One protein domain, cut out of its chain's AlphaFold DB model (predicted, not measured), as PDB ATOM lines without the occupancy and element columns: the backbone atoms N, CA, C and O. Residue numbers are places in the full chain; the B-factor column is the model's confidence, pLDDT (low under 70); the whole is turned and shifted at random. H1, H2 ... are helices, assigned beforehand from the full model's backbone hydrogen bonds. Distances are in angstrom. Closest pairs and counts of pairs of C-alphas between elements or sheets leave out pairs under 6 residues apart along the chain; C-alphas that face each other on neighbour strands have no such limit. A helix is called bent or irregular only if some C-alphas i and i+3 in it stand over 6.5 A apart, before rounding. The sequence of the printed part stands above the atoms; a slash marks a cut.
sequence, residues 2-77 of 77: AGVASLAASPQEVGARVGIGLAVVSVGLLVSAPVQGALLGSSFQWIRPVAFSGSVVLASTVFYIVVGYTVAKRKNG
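This is residues 2 to 77 of the 77 residues of an uncharacterized protein of Sphaerobolus stellatus (strain SS14) (UniProt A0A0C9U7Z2). Two long helices, H2 and H3, make a helical hairpin opened into a narrow V, meeting near the short link between them and spreading toward their other ends. The short helix H1 folds back onto the first turns of H2 at the open end of the V. The printed part has 76 residues with three named helices, H1, H2 and H3 along the chain, and no named strand; the class is all helix. It is only just loose, close to extended, with a radius of gyration of the C-alphas of 17.1 A, and only just flat, spanning 54 by 27 by 13 A.

Find C-alpha 11 at (162.228, 184.386, 141.154); from there H2, residues 11 to 40, runs 43.4 A to C-alpha 40 at (174.645, 145.450, 155.685). H2 is neither bent nor irregular, but only just: C-alphas 12 and 15 are 6.2 A apart. H3, residues 47 to 75, runs 42.1 A and ends with C-alpha 75 at (144.634, 173.095, 135.868). Look before H2 for H1, residues 2 to 6, 6.2 A long.

H2 and H3 form a helical hairpin, running opposite ways at a shallow tilt of 24 degrees. They touch through residues 36 to 40 of H2 and 48 to 52 of H3 alone; the closest C-alphas are those of Gln 36 and Pro 49, 5.3 A apart. At residues 14 to 18 alone, H2 touches H1, with the C-alphas of Ala 5 and Val 14 closest at 5.0 A. H1 and H3 are apart. In H1 and H3 every O i to N i+4 pair is within hydrogen-bond range; in H2, 23 of 26 are.

The C-alphas of Ser 42 and Gly 77 are the two farthest apart, at 55.7 A. Residues 22 to 31, 57 to 70 and 72 to 77 stand free. The printed part has no cut; the link from H1 to H2 is tight and that from H2 to H3 short. Look in the B-factor column for pLDDT under 70 at residues 2, 42, 44, 76 and 77; the mean of the printed part is 83.2.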
ATOM      1  N   ALA A   2     163.769 171.322 139.133       67.88
ATOM      2  CA  ALA A   2     163.094 172.180 138.141       67.88
ATOM      3  C   ALA A   2     161.573 172.343 138.371       67.88
ATOM      4  O   ALA A   2     161.047 173.440 138.222       67.88
ATOM      5  N   GLY A   3     160.887 171.287 138.826       73.56
ATOM      6  CA  GLY A   3     159.454 171.341 139.134       73.56
ATOM      7  C   GLY A   3     159.076 172.239 140.321       73.56
ATOM      8  O   GLY A   3     158.023 172.858 140.295       73.56
ATOM      9  N   VAL A   4     159.919 172.368 141.355       75.38
ATOM     10  CA  VAL A   4     159.616 173.281 142.481       75.38
ATOM     11  C   VAL A   4     159.853 174.744 142.108       75.38
ATOM     12  O   VAL A   4     159.156 175.625 142.607       75.38
ATOM     13  N   ALA A   5     160.798 174.987 141.196       74.50
ATOM     14  CA  ALA A   5     161.075 176.308 140.651       74.50
ATOM     15  C   ALA A   5     159.973 176.771 139.685       74.50
ATOM     16  O   ALA A   5     159.571 177.927 139.744       74.50
ATOM     17  N   SER A   6     159.430 175.875 138.852       73.38
ATOM     18  CA  SER A   6     158.368 176.218 137.894       73.38
ATOM     19  C   SER A   6     157.012 176.523 138.538       73.38
ATOM     20  O   SER A   6     156.156 177.120 137.894       73.38
ATOM     21  N   LEU A   7     156.808 176.130 139.799       71.38
ATOM     22  CA  LEU A   7     155.612 176.470 140.575       71.38
ATOM     23  C   LEU A   7     155.721 177.822 141.305       71.38
ATOM     24  O   LEU A   7     154.747 178.233 141.941       71.38
ATOM     25  N   ALA A   8     156.889 178.470 141.319       77.56
ATOM     26  CA  ALA A   8     157.082 179.743 142.013       77.56
ATOM     27  C   ALA A   8     156.424 180.896 141.245       77.56
ATOM     28  O   ALA A   8     156.536 180.972 140.023       77.56
ATOM     29  N   ALA A   9     155.758 181.806 141.965       70.94
ATOM     30  CA  ALA A   9     155.129 182.976 141.351       70.94
ATOM     31  C   ALA A   9     156.158 184.059 140.978       70.94
ATOM     32  O   ALA A   9     155.909 184.875 140.093       70.94
ATOM     33  N   SER A  10     157.319 184.063 141.642       76.19
ATOM     34  CA  SER A  10     158.407 185.006 141.397       76.19
ATOM     35  C   SER A  10     159.789 184.369 141.631       76.19
ATOM     36  O   SER A  10     159.913 183.424 142.419       76.19
ATOM     37  N   PRO A  11     160.856 184.879 140.984       74.06
ATOM     38  CA  PRO A  11     162.228 184.386 141.154       74.06
ATOM     39  C   PRO A  11     162.724 184.414 142.606       74.06
ATOM     40  O   PRO A  11     163.510 183.559 143.010       74.06
ATOM     41  N   GLN A  12     162.241 185.367 143.406       78.75
ATOM     42  CA  GLN A  12     162.576 185.500 144.824       78.75
ATOM     43  C   GLN A  12     162.070 184.305 145.650       78.75
ATOM     44  O   GLN A  12     162.712 183.904 146.619       78.75
ATOM     45  N   GLU A  13     160.952 183.693 145.256       80.88
ATOM     46  CA  GLU A  13     160.359 182.557 145.967       80.88
ATOM     47  C   GLU A  13     161.003 181.212 145.581       80.88
ATOM     48  O   GLU A  13     160.965 180.246 146.350       80.88
ATOM     49  N   VAL A  14     161.652 181.147 144.410       84.62
ATOM     50  CA  VAL A  14     162.344 179.944 143.916       84.62
ATOM     51  C   VAL A  14     163.419 179.495 144.902       84.62
ATOM     52  O   VAL A  14     163.464 178.319 145.259       84.62
ATOM     53  N   GLY A  15     164.253 180.428 145.374       84.69
ATOM     54  CA  GLY A  15     165.343 180.131 146.304       84.69
ATOM     55  C   GLY A  15     164.845 179.533 147.620       84.69
ATOM     56  O   GLY A  15     165.375 178.520 148.071       84.69
ATOM     57  N   ALA A  16     163.772 180.092 148.187       86.62
ATOM     58  CA  ALA A  16     163.171 179.588 149.421       86.62
ATOM     59  C   ALA A  16     162.599 178.169 149.245       86.62
ATOM     60  O   ALA A  16     162.874 177.280 150.048       86.62
ATOM     61  N   ARG A  17     161.858 177.917 148.159       84.94
ATOM     62  CA  ARG A  17     161.252 176.598 147.890       84.94
ATOM     63  C   ARG A  17     162.292 175.525 147.582       84.94
ATOM     64  O   ARG A  17     162.192 174.400 148.071       84.94
ATOM     65  N   VAL A  18     163.304 175.873 146.789       89.25
ATOM     66  CA  VAL A  18     164.447 174.998 146.510       89.25
ATOM     67  C   VAL A  18     165.225 174.720 147.796       89.25
ATOM     68  O   VAL A  18     165.543 173.563 148.063       89.25
ATOM     69  N   GLY A  19     165.468 175.740 148.621       88.12
ATOM     70  CA  GLY A  19     166.156 175.611 149.907       88.12
ATOM     71  C   GLY A  19     165.439 174.668 150.873       88.12
ATOM     72  O   GLY A  19     166.071 173.775 151.432       88.12
ATOM     73  N   ILE A  20     164.113 174.789 151.005       89.25
ATOM     74  CA  ILE A  20     163.299 173.876 151.825       89.25
ATOM     75  C   ILE A  20     163.390 172.442 151.291       89.25
ATOM     76  O   ILE A  20     163.627 171.512 152.061       89.25
ATOM     77  N   GLY A  21     163.255 172.253 149.974       88.31
ATOM     78  CA  GLY A  21     163.388 170.930 149.361       88.31
ATOM     79  C   GLY A  21     164.757 170.301 149.627       88.31
ATOM     80  O   GLY A  21     164.843 169.118 149.951       88.31
ATOM     81  N   LEU A  22     165.824 171.096 149.548       89.19
ATOM     82  CA  LEU A  22     167.183 170.637 149.818       89.19
ATOM     83  C   LEU A  22     167.372 170.265 151.293       89.19
ATOM     84  O   LEU A  22     167.952 169.223 151.579       89.19
ATOM     85  N   ALA A  23     166.857 171.071 152.223       92.06
ATOM     86  CA  ALA A  23     166.944 170.787 153.653       92.06
ATOM     87  C   ALA A  23     166.298 169.437 154.005       92.06
ATOM     88  O   ALA A  23     166.903 168.624 154.703       92.06
ATOM     89  N   VAL A  24     165.109 169.163 153.461       89.50
ATOM     90  CA  VAL A  24     164.400 167.890 153.679       89.50
ATOM     91  C   VAL A  24     165.176 166.707 153.092       89.50
ATOM     92  O   VAL A  24     165.347 165.688 153.762       89.50
ATOM     93  N   VAL A  25     165.692 166.839 151.864       90.31
ATOM     94  CA  VAL A  25     166.494 165.786 151.216       90.31
ATOM     95  C   VAL A  25     167.771 165.491 152.007       90.31
ATOM     96  O   VAL A  25     168.109 164.325 152.199       90.31
ATOM     97  N   SER A  26     168.447 166.520 152.517       91.62
ATOM     98  CA  SER A  26     169.672 166.367 153.309       91.62
ATOM     99  C   SER A  26     169.455 165.540 154.575       91.62
ATOM    100  O   SER A  26     170.279 164.684 154.887       91.62
ATOM    101  N   VAL A  27     168.330 165.721 155.277       93.00
ATOM    102  CA  VAL A  27     167.998 164.893 156.451       93.00
ATOM    103  C   VAL A  27     167.806 163.429 156.048       93.00
ATOM    104  O   VAL A  27     168.360 162.537 156.688       93.00
ATOM    105  N   GLY A  28     167.079 163.171 154.958       87.31
ATOM    106  CA  GLY A  28     166.892 161.813 154.442       87.31
ATOM    107  C   GLY A  28     168.212 161.135 154.065       87.31
ATOM    108  O   GLY A  28     168.431 159.972 154.408       87.31
ATOM    109  N   LEU A  29     169.127 161.877 153.434       88.56
ATOM    110  CA  LEU A  29     170.467 161.389 153.101       88.56
ATOM    111  C   LEU A  29     171.270 161.035 154.357       88.56
ATOM    112  O   LEU A  29     171.813 159.931 154.430       88.56
ATOM    113  N   LEU A  30     171.275 161.915 155.364       91.69
ATOM    114  CA  LEU A  30     171.967 161.682 156.635       91.69
ATOM    115  C   LEU A  30     171.461 160.430 157.359       91.69
ATOM    116  O   LEU A  30     172.266 159.695 157.918       91.69
ATOM    117  N   VAL A  31     170.153 160.160 157.326       90.31
ATOM    118  CA  VAL A  31     169.556 158.970 157.959       90.31
ATOM    119  C   VAL A  31     169.788 157.706 157.127       90.31
ATOM    120  O   VAL A  31     169.996 156.626 157.677       90.31
ATOM    121  N   SER A  32     169.798 157.812 155.798       85.12
ATOM    122  CA  SER A  32     169.965 156.651 154.916       85.12
ATOM    123  C   SER A  32     171.337 155.980 155.039       85.12
ATOM    124  O   SER A  32     171.434 154.767 154.861       85.12
ATOM    125  N   ALA A  33     172.389 156.740 155.357       85.06
ATOM    126  CA  ALA A  33     173.751 156.228 155.494       85.06
ATOM    127  C   ALA A  33     173.917 155.227 156.662       85.06
ATOM    128  O   ALA A  33     174.325 154.089 156.407       85.06
ATOM    129  N   PRO A  34     173.556 155.557 157.920       85.62
ATOM    130  CA  PRO A  34     173.613 154.597 159.020       85.62
ATOM    131  C   PRO A  34     172.604 153.455 158.858       85.62
ATOM    132  O   PRO A  34     172.916 152.331 159.238       85.62
ATOM    133  N   VAL A  35     171.430 153.688 158.254       84.62
ATOM    134  CA  VAL A  35     170.440 152.621 157.996       84.62
ATOM    135  C   VAL A  35     170.996 151.576 157.031       84.62
ATOM    136  O   VAL A  35     170.923 150.380 157.311       84.62
ATOM    137  N   GLN A  36     171.601 152.003 155.921       83.00
ATOM    138  CA  GLN A  36     172.247 151.087 154.979       83.00
ATOM    139  C   GLN A  36     173.426 150.350 155.627       83.00
ATOM    140  O   GLN A  36     173.563 149.144 155.428       83.00
ATOM    141  N   GLY A  37     174.221 151.036 156.456       80.81
ATOM    142  CA  GLY A  37     175.298 150.414 157.233       80.81
ATOM    143  C   GLY A  37     174.797 149.355 158.222       80.81
ATOM    144  O   GLY A  37     175.340 148.253 158.281       80.81
ATOM    145  N   ALA A  38     173.712 149.639 158.947       82.62
ATOM    146  CA  ALA A  38     173.093 148.700 159.882       82.62
ATOM    147  C   ALA A  38     172.478 147.482 159.168       82.62
ATOM    148  O   ALA A  38     172.566 146.358 159.663       82.62
ATOM    149  N   LEU A  39     171.878 147.687 157.990       76.44
ATOM    150  CA  LEU A  39     171.295 146.610 157.184       76.44
ATOM    151  C   LEU A  39     172.353 145.687 156.570       76.44
ATOM    152  O   LEU A  39     172.082 144.495 156.402       76.44
ATOM    153  N   LEU A  40     173.539 146.217 156.255       74.88
ATOM    154  CA  LEU A  40     174.645 145.450 155.685       74.88
ATOM    155  C   LEU A  40     175.184 144.404 156.679       74.88
ATOM    156  O   LEU A  40     175.453 143.267 156.280       74.88
ATOM    157  N   GLY A  41     175.240 144.749 157.971       71.56
ATOM    158  CA  GLY A  41     175.663 143.853 159.054       71.56
ATOM    159  C   GLY A  41     177.090 143.301 158.893       71.56
ATOM    160  O   GLY A  41     177.820 143.667 157.978       71.56
ATOM    161  N   SER A  42     177.501 142.382 159.774       66.44
ATOM    162  CA  SER A  42     178.838 141.754 159.740       66.44
ATOM    163  C   SER A  42     179.019 140.714 158.626       66.44
ATOM    164  O   SER A  42     180.146 140.362 158.292       66.44
ATOM    165  N   SER A  43     177.920 140.229 158.039       71.00
ATOM    166  CA  SER A  43     177.912 139.203 156.986       71.00
ATOM    167  C   SER A  43     177.621 139.767 155.584       71.00
ATOM    168  O   SER A  43     177.283 138.999 154.681       71.00
ATOM    169  N   PHE A  44     177.710 141.095 155.407       67.75
ATOM    170  CA  PHE A  44     177.555 141.806 154.128       67.75
ATOM    171  C   PHE A  44     176.344 141.346 153.295       67.75
ATOM    172  O   PHE A  44     176.458 140.973 152.127       67.75
ATOM    173  N   GLN A  45     175.151 141.350 153.892       75.31
ATOM    174  CA  GLN A  45     173.920 140.934 153.207       75.31
ATOM    175  C   GLN A  45     173.337 142.087 152.371       75.31
ATOM    176  O   GLN A  45     172.406 142.776 152.790       75.31
ATOM    177  N   TRP A  46     173.868 142.278 151.160       77.50
ATOM    178  CA  TRP A  46     173.520 143.372 150.233       77.50
ATOM    179  C   TRP A  46     172.056 143.416 149.781       77.50
ATOM    180  O   TRP A  46     171.568 144.468 149.372       77.50
ATOM    181  N   ILE A  47     171.319 142.310 149.902       81.50
ATOM    182  CA  ILE A  47     169.901 142.263 149.530       81.50
ATOM    183  C   ILE A  47     169.038 143.213 150.379       81.50
ATOM    184  O   ILE A  47     168.060 143.772 149.886       81.50
ATOM    185  N   ARG A  48     169.412 143.452 151.646       81.12
ATOM    186  CA  ARG A  48     168.630 144.269 152.591       81.12
ATOM    187  C   ARG A  48     168.757 145.773 152.281       81.12
ATOM    188  O   ARG A  48     167.716 146.424 152.186       81.12
ATOM    189  N   PRO A  49     169.964 146.329 152.031       82.38
ATOM    190  CA  PRO A  49     170.114 147.683 151.492       82.38
ATOM    191  C   PRO A  49     169.412 147.893 150.145       82.38
ATOM    192  O   PRO A  49     168.782 148.927 149.941       82.38
ATOM    193  N   VAL A  50     169.478 146.913 149.233       84.81
ATOM    194  CA  VAL A  50     168.829 147.016 147.911       84.81
ATOM    195  C   VAL A  50     167.307 147.087 148.048       84.81
ATOM    196  O   VAL A  50     166.676 147.955 147.443       84.81
ATOM    197  N   ALA A  51     166.714 146.236 148.891       86.94
ATOM    198  CA  ALA A  51     165.283 146.281 149.183       86.94
ATOM    199  C   ALA A  51     164.868 147.612 149.839       86.94
ATOM    200  O   ALA A  51     163.834 148.179 149.481       86.94
ATOM    201  N   PHE A  52     165.694 148.147 150.745       85.81
ATOM    202  CA  PHE A  52     165.467 149.459 151.355       85.81
ATOM    203  C   PHE A  52     165.441 150.573 150.301       85.81
ATOM    204  O   PHE A  52     164.446 151.293 150.205       85.81
ATOM    205  N   SER A  53     166.462 150.666 149.446       87.75
ATOM    206  CA  SER A  53     166.509 151.658 148.364       87.75
ATOM    207  C   SER A  53     165.309 151.538 147.420       87.75
ATOM    208  O   SER A  53     164.687 152.545 147.083       87.75
ATOM    209  N   GLY A  54     164.920 150.311 147.056       89.31
ATOM    210  CA  GLY A  54     163.725 150.058 146.249       89.31
ATOM    211  C   GLY A  54     162.443 150.582 146.906       89.31
ATOM    212  O   GLY A  54     161.653 151.266 146.257       89.31
ATOM    213  N   SER A  55     162.262 150.343 148.208       91.62
ATOM    214  CA  SER A  55     161.088 150.830 148.948       91.62
ATOM    215  C   SER A  55     161.004 152.361 148.991       91.62
ATOM    216  O   SER A  55     159.925 152.927 148.805       91.62
ATOM    217  N   VAL A  56     162.144 153.043 149.143       90.50
ATOM    218  CA  VAL A  56     162.218 154.512 149.157       90.50
ATOM    219  C   VAL A  56     161.861 155.094 147.785       90.50
ATOM    220  O   VAL A  56     161.140 156.093 147.702       90.50
ATOM    221  N   VAL A  57     162.302 154.456 146.695       92.25
ATOM    222  CA  VAL A  57     161.950 154.866 145.325       92.25
ATOM    223  C   VAL A  57     160.460 154.653 145.045       92.25
ATOM    224  O   VAL A  57     159.813 155.532 144.468       92.25
ATOM    225  N   LEU A  58     159.885 153.532 145.487       93.56
ATOM    226  CA  LEU A  58     158.448 153.275 145.349       93.56
ATOM    227  C   LEU A  58     157.618 154.306 146.120       93.56
ATOM    228  O   LEU A  58     156.698 154.893 145.553       93.56
ATOM    229  N   ALA A  59     157.986 154.599 147.370       93.19
ATOM    230  CA  ALA A  59     157.333 155.643 148.155       93.19
ATOM    231  C   ALA A  59     157.414 157.008 147.451       93.19
ATOM    232  O   ALA A  59     156.403 157.695 147.303       93.19
ATOM    233  N   SER A  60     158.594 157.369 146.937       89.94
ATOM    234  CA  SER A  60     158.800 158.613 146.181       89.94
ATOM    235  C   SER A  60     157.904 158.680 144.944       89.94
ATOM    236  O   SER A  60     157.298 159.714 144.673       89.94
ATOM    237  N   THR A  61     157.771 157.570 144.218       93.38
ATOM    238  CA  THR A  61     156.913 157.465 143.030       93.38
ATOM    239  C   THR A  61     155.453 157.743 143.376       93.38
ATOM    240  O   THR A  61     154.807 158.536 142.694       93.38
ATOM    241  N   VAL A  62     154.942 157.167 144.469       94.56
ATOM    242  CA  VAL A  62     153.572 157.426 144.944       94.56
ATOM    243  C   VAL A  62     153.379 158.911 145.264       94.56
ATOM    244  O   VAL A  62     152.404 159.510 144.807       94.56
ATOM    245  N   PHE A  63     154.323 159.540 145.970       90.50
ATOM    246  CA  PHE A  63     154.262 160.979 146.243       90.50
ATOM    247  C   PHE A  63     154.247 161.816 144.958       90.50
ATOM    248  O   PHE A  63     153.434 162.734 144.840       90.50
ATOM    249  N   TYR A  64     155.086 161.488 143.973       89.56
ATOM    250  CA  TYR A  64     155.092 162.185 142.685       89.56
ATOM    251  C   TYR A  64     153.771 162.028 141.925       89.56
ATOM    252  O   TYR A  64     153.295 163.006 141.346       89.56
ATOM    253  N   ILE A  65     153.148 160.846 141.963       93.38
ATOM    254  CA  ILE A  65     151.828 160.611 141.358       93.38
ATOM    255  C   ILE A  65     150.766 161.487 142.030       93.38
ATOM    256  O   ILE A  65     149.998 162.153 141.338       93.38
ATOM    257  N   VAL A  66     150.744 161.546 143.366       92.69
ATOM    258  CA  VAL A  66     149.797 162.387 144.121       92.69
ATOM    259  C   VAL A  66     149.988 163.869 143.789       92.69
ATOM    260  O   VAL A  66     149.016 164.583 143.525       92.69
ATOM    261  N   VAL A  67     151.235 164.346 143.744       88.38
ATOM    262  CA  VAL A  67     151.542 165.728 143.349       88.38
ATOM    263  C   VAL A  67     151.079 165.995 141.915       88.38
ATOM    264  O   VAL A  67     150.384 166.979 141.674       88.38
ATOM    265  N   GLY A  68     151.381 165.101 140.973       87.06
ATOM    266  CA  GLY A  68     150.927 165.217 139.587       87.06
ATOM    267  C   GLY A  68     149.403 165.280 139.476       87.06
ATOM    268  O   GLY A  68     148.874 166.155 138.792       87.06
ATOM    269  N   TYR A  69     148.693 164.425 140.213       90.38
ATOM    270  CA  TYR A  69     147.232 164.402 140.244       90.38
ATOM    271  C   TYR A  69     146.641 165.701 140.810       90.38
ATOM    272  O   TYR A  69     145.735 166.287 140.217       90.38
ATOM    273  N   THR A  70     147.173 166.200 141.929       88.69
ATOM    274  CA  THR A  70     146.695 167.453 142.543       88.69
ATOM    275  C   THR A  70     146.957 168.672 141.657       88.69
ATOM    276  O   THR A  70     146.091 169.540 141.546       88.69
ATOM    277  N   VAL A  71     148.107 168.733 140.981       86.50
ATOM    278  CA  VAL A  71     148.436 169.812 140.037       86.50
ATOM    279  C   VAL A  71     147.571 169.733 138.777       86.50
ATOM    280  O   VAL A  71     147.066 170.761 138.329       86.50
ATOM    281  N   ALA A  72     147.340 168.536 138.229       86.88
ATOM    282  CA  ALA A  72     146.451 168.344 137.083       86.88
ATOM    283  C   ALA A  72     145.010 168.764 137.409       86.88
ATOM    284  O   ALA A  72     144.379 169.470 136.625       86.88
ATOM    285  N   LYS A  73     144.521 168.420 138.607       86.62
ATOM    286  CA  LYS A  73     143.204 168.851 139.088       86.62
ATOM    287  C   LYS A  73     143.087 170.376 139.197       86.62
ATOM    288  O   LYS A  73     142.037 170.909 138.867       86.62
ATOM    289  N   ARG A  74     144.147 171.082 139.612       78.31
ATOM    290  CA  ARG A  74     144.168 172.560 139.666       78.31
ATOM    291  C   ARG A  74     144.141 173.228 138.289       78.31
ATOM    292  O   ARG A  74     143.725 174.370 138.206       78.31
ATOM    293  N   LYS A  75     144.625 172.557 137.239       70.38
ATOM    294  CA  LYS A  75     144.634 173.095 135.868       70.38
ATOM    295  C   LYS A  75     143.305 172.921 135.125       70.38
ATOM    296  O   LYS A  75     143.063 173.662 134.182       70.38
ATOM    297  N   ASN A  76     142.485 171.945 135.521       64.25
ATOM    298  CA  ASN A  76     141.208 171.612 134.876       64.25
ATOM    299  C   ASN A  76     139.977 172.205 135.596       64.25
ATOM    300  O   ASN A  76     138.856 171.811 135.275       64.25
ATOM    301  N   GLY A  77     140.172 173.072 136.593       48.06
ATOM    302  CA  GLY A  77     139.109 173.708 137.379       48.06
ATOM    303  C   GLY A  77     139.186 175.222 137.329       48.06
ATOM    304  O   GLY A  77     140.271 175.738 136.984       48.06
TER     305      GLY A  77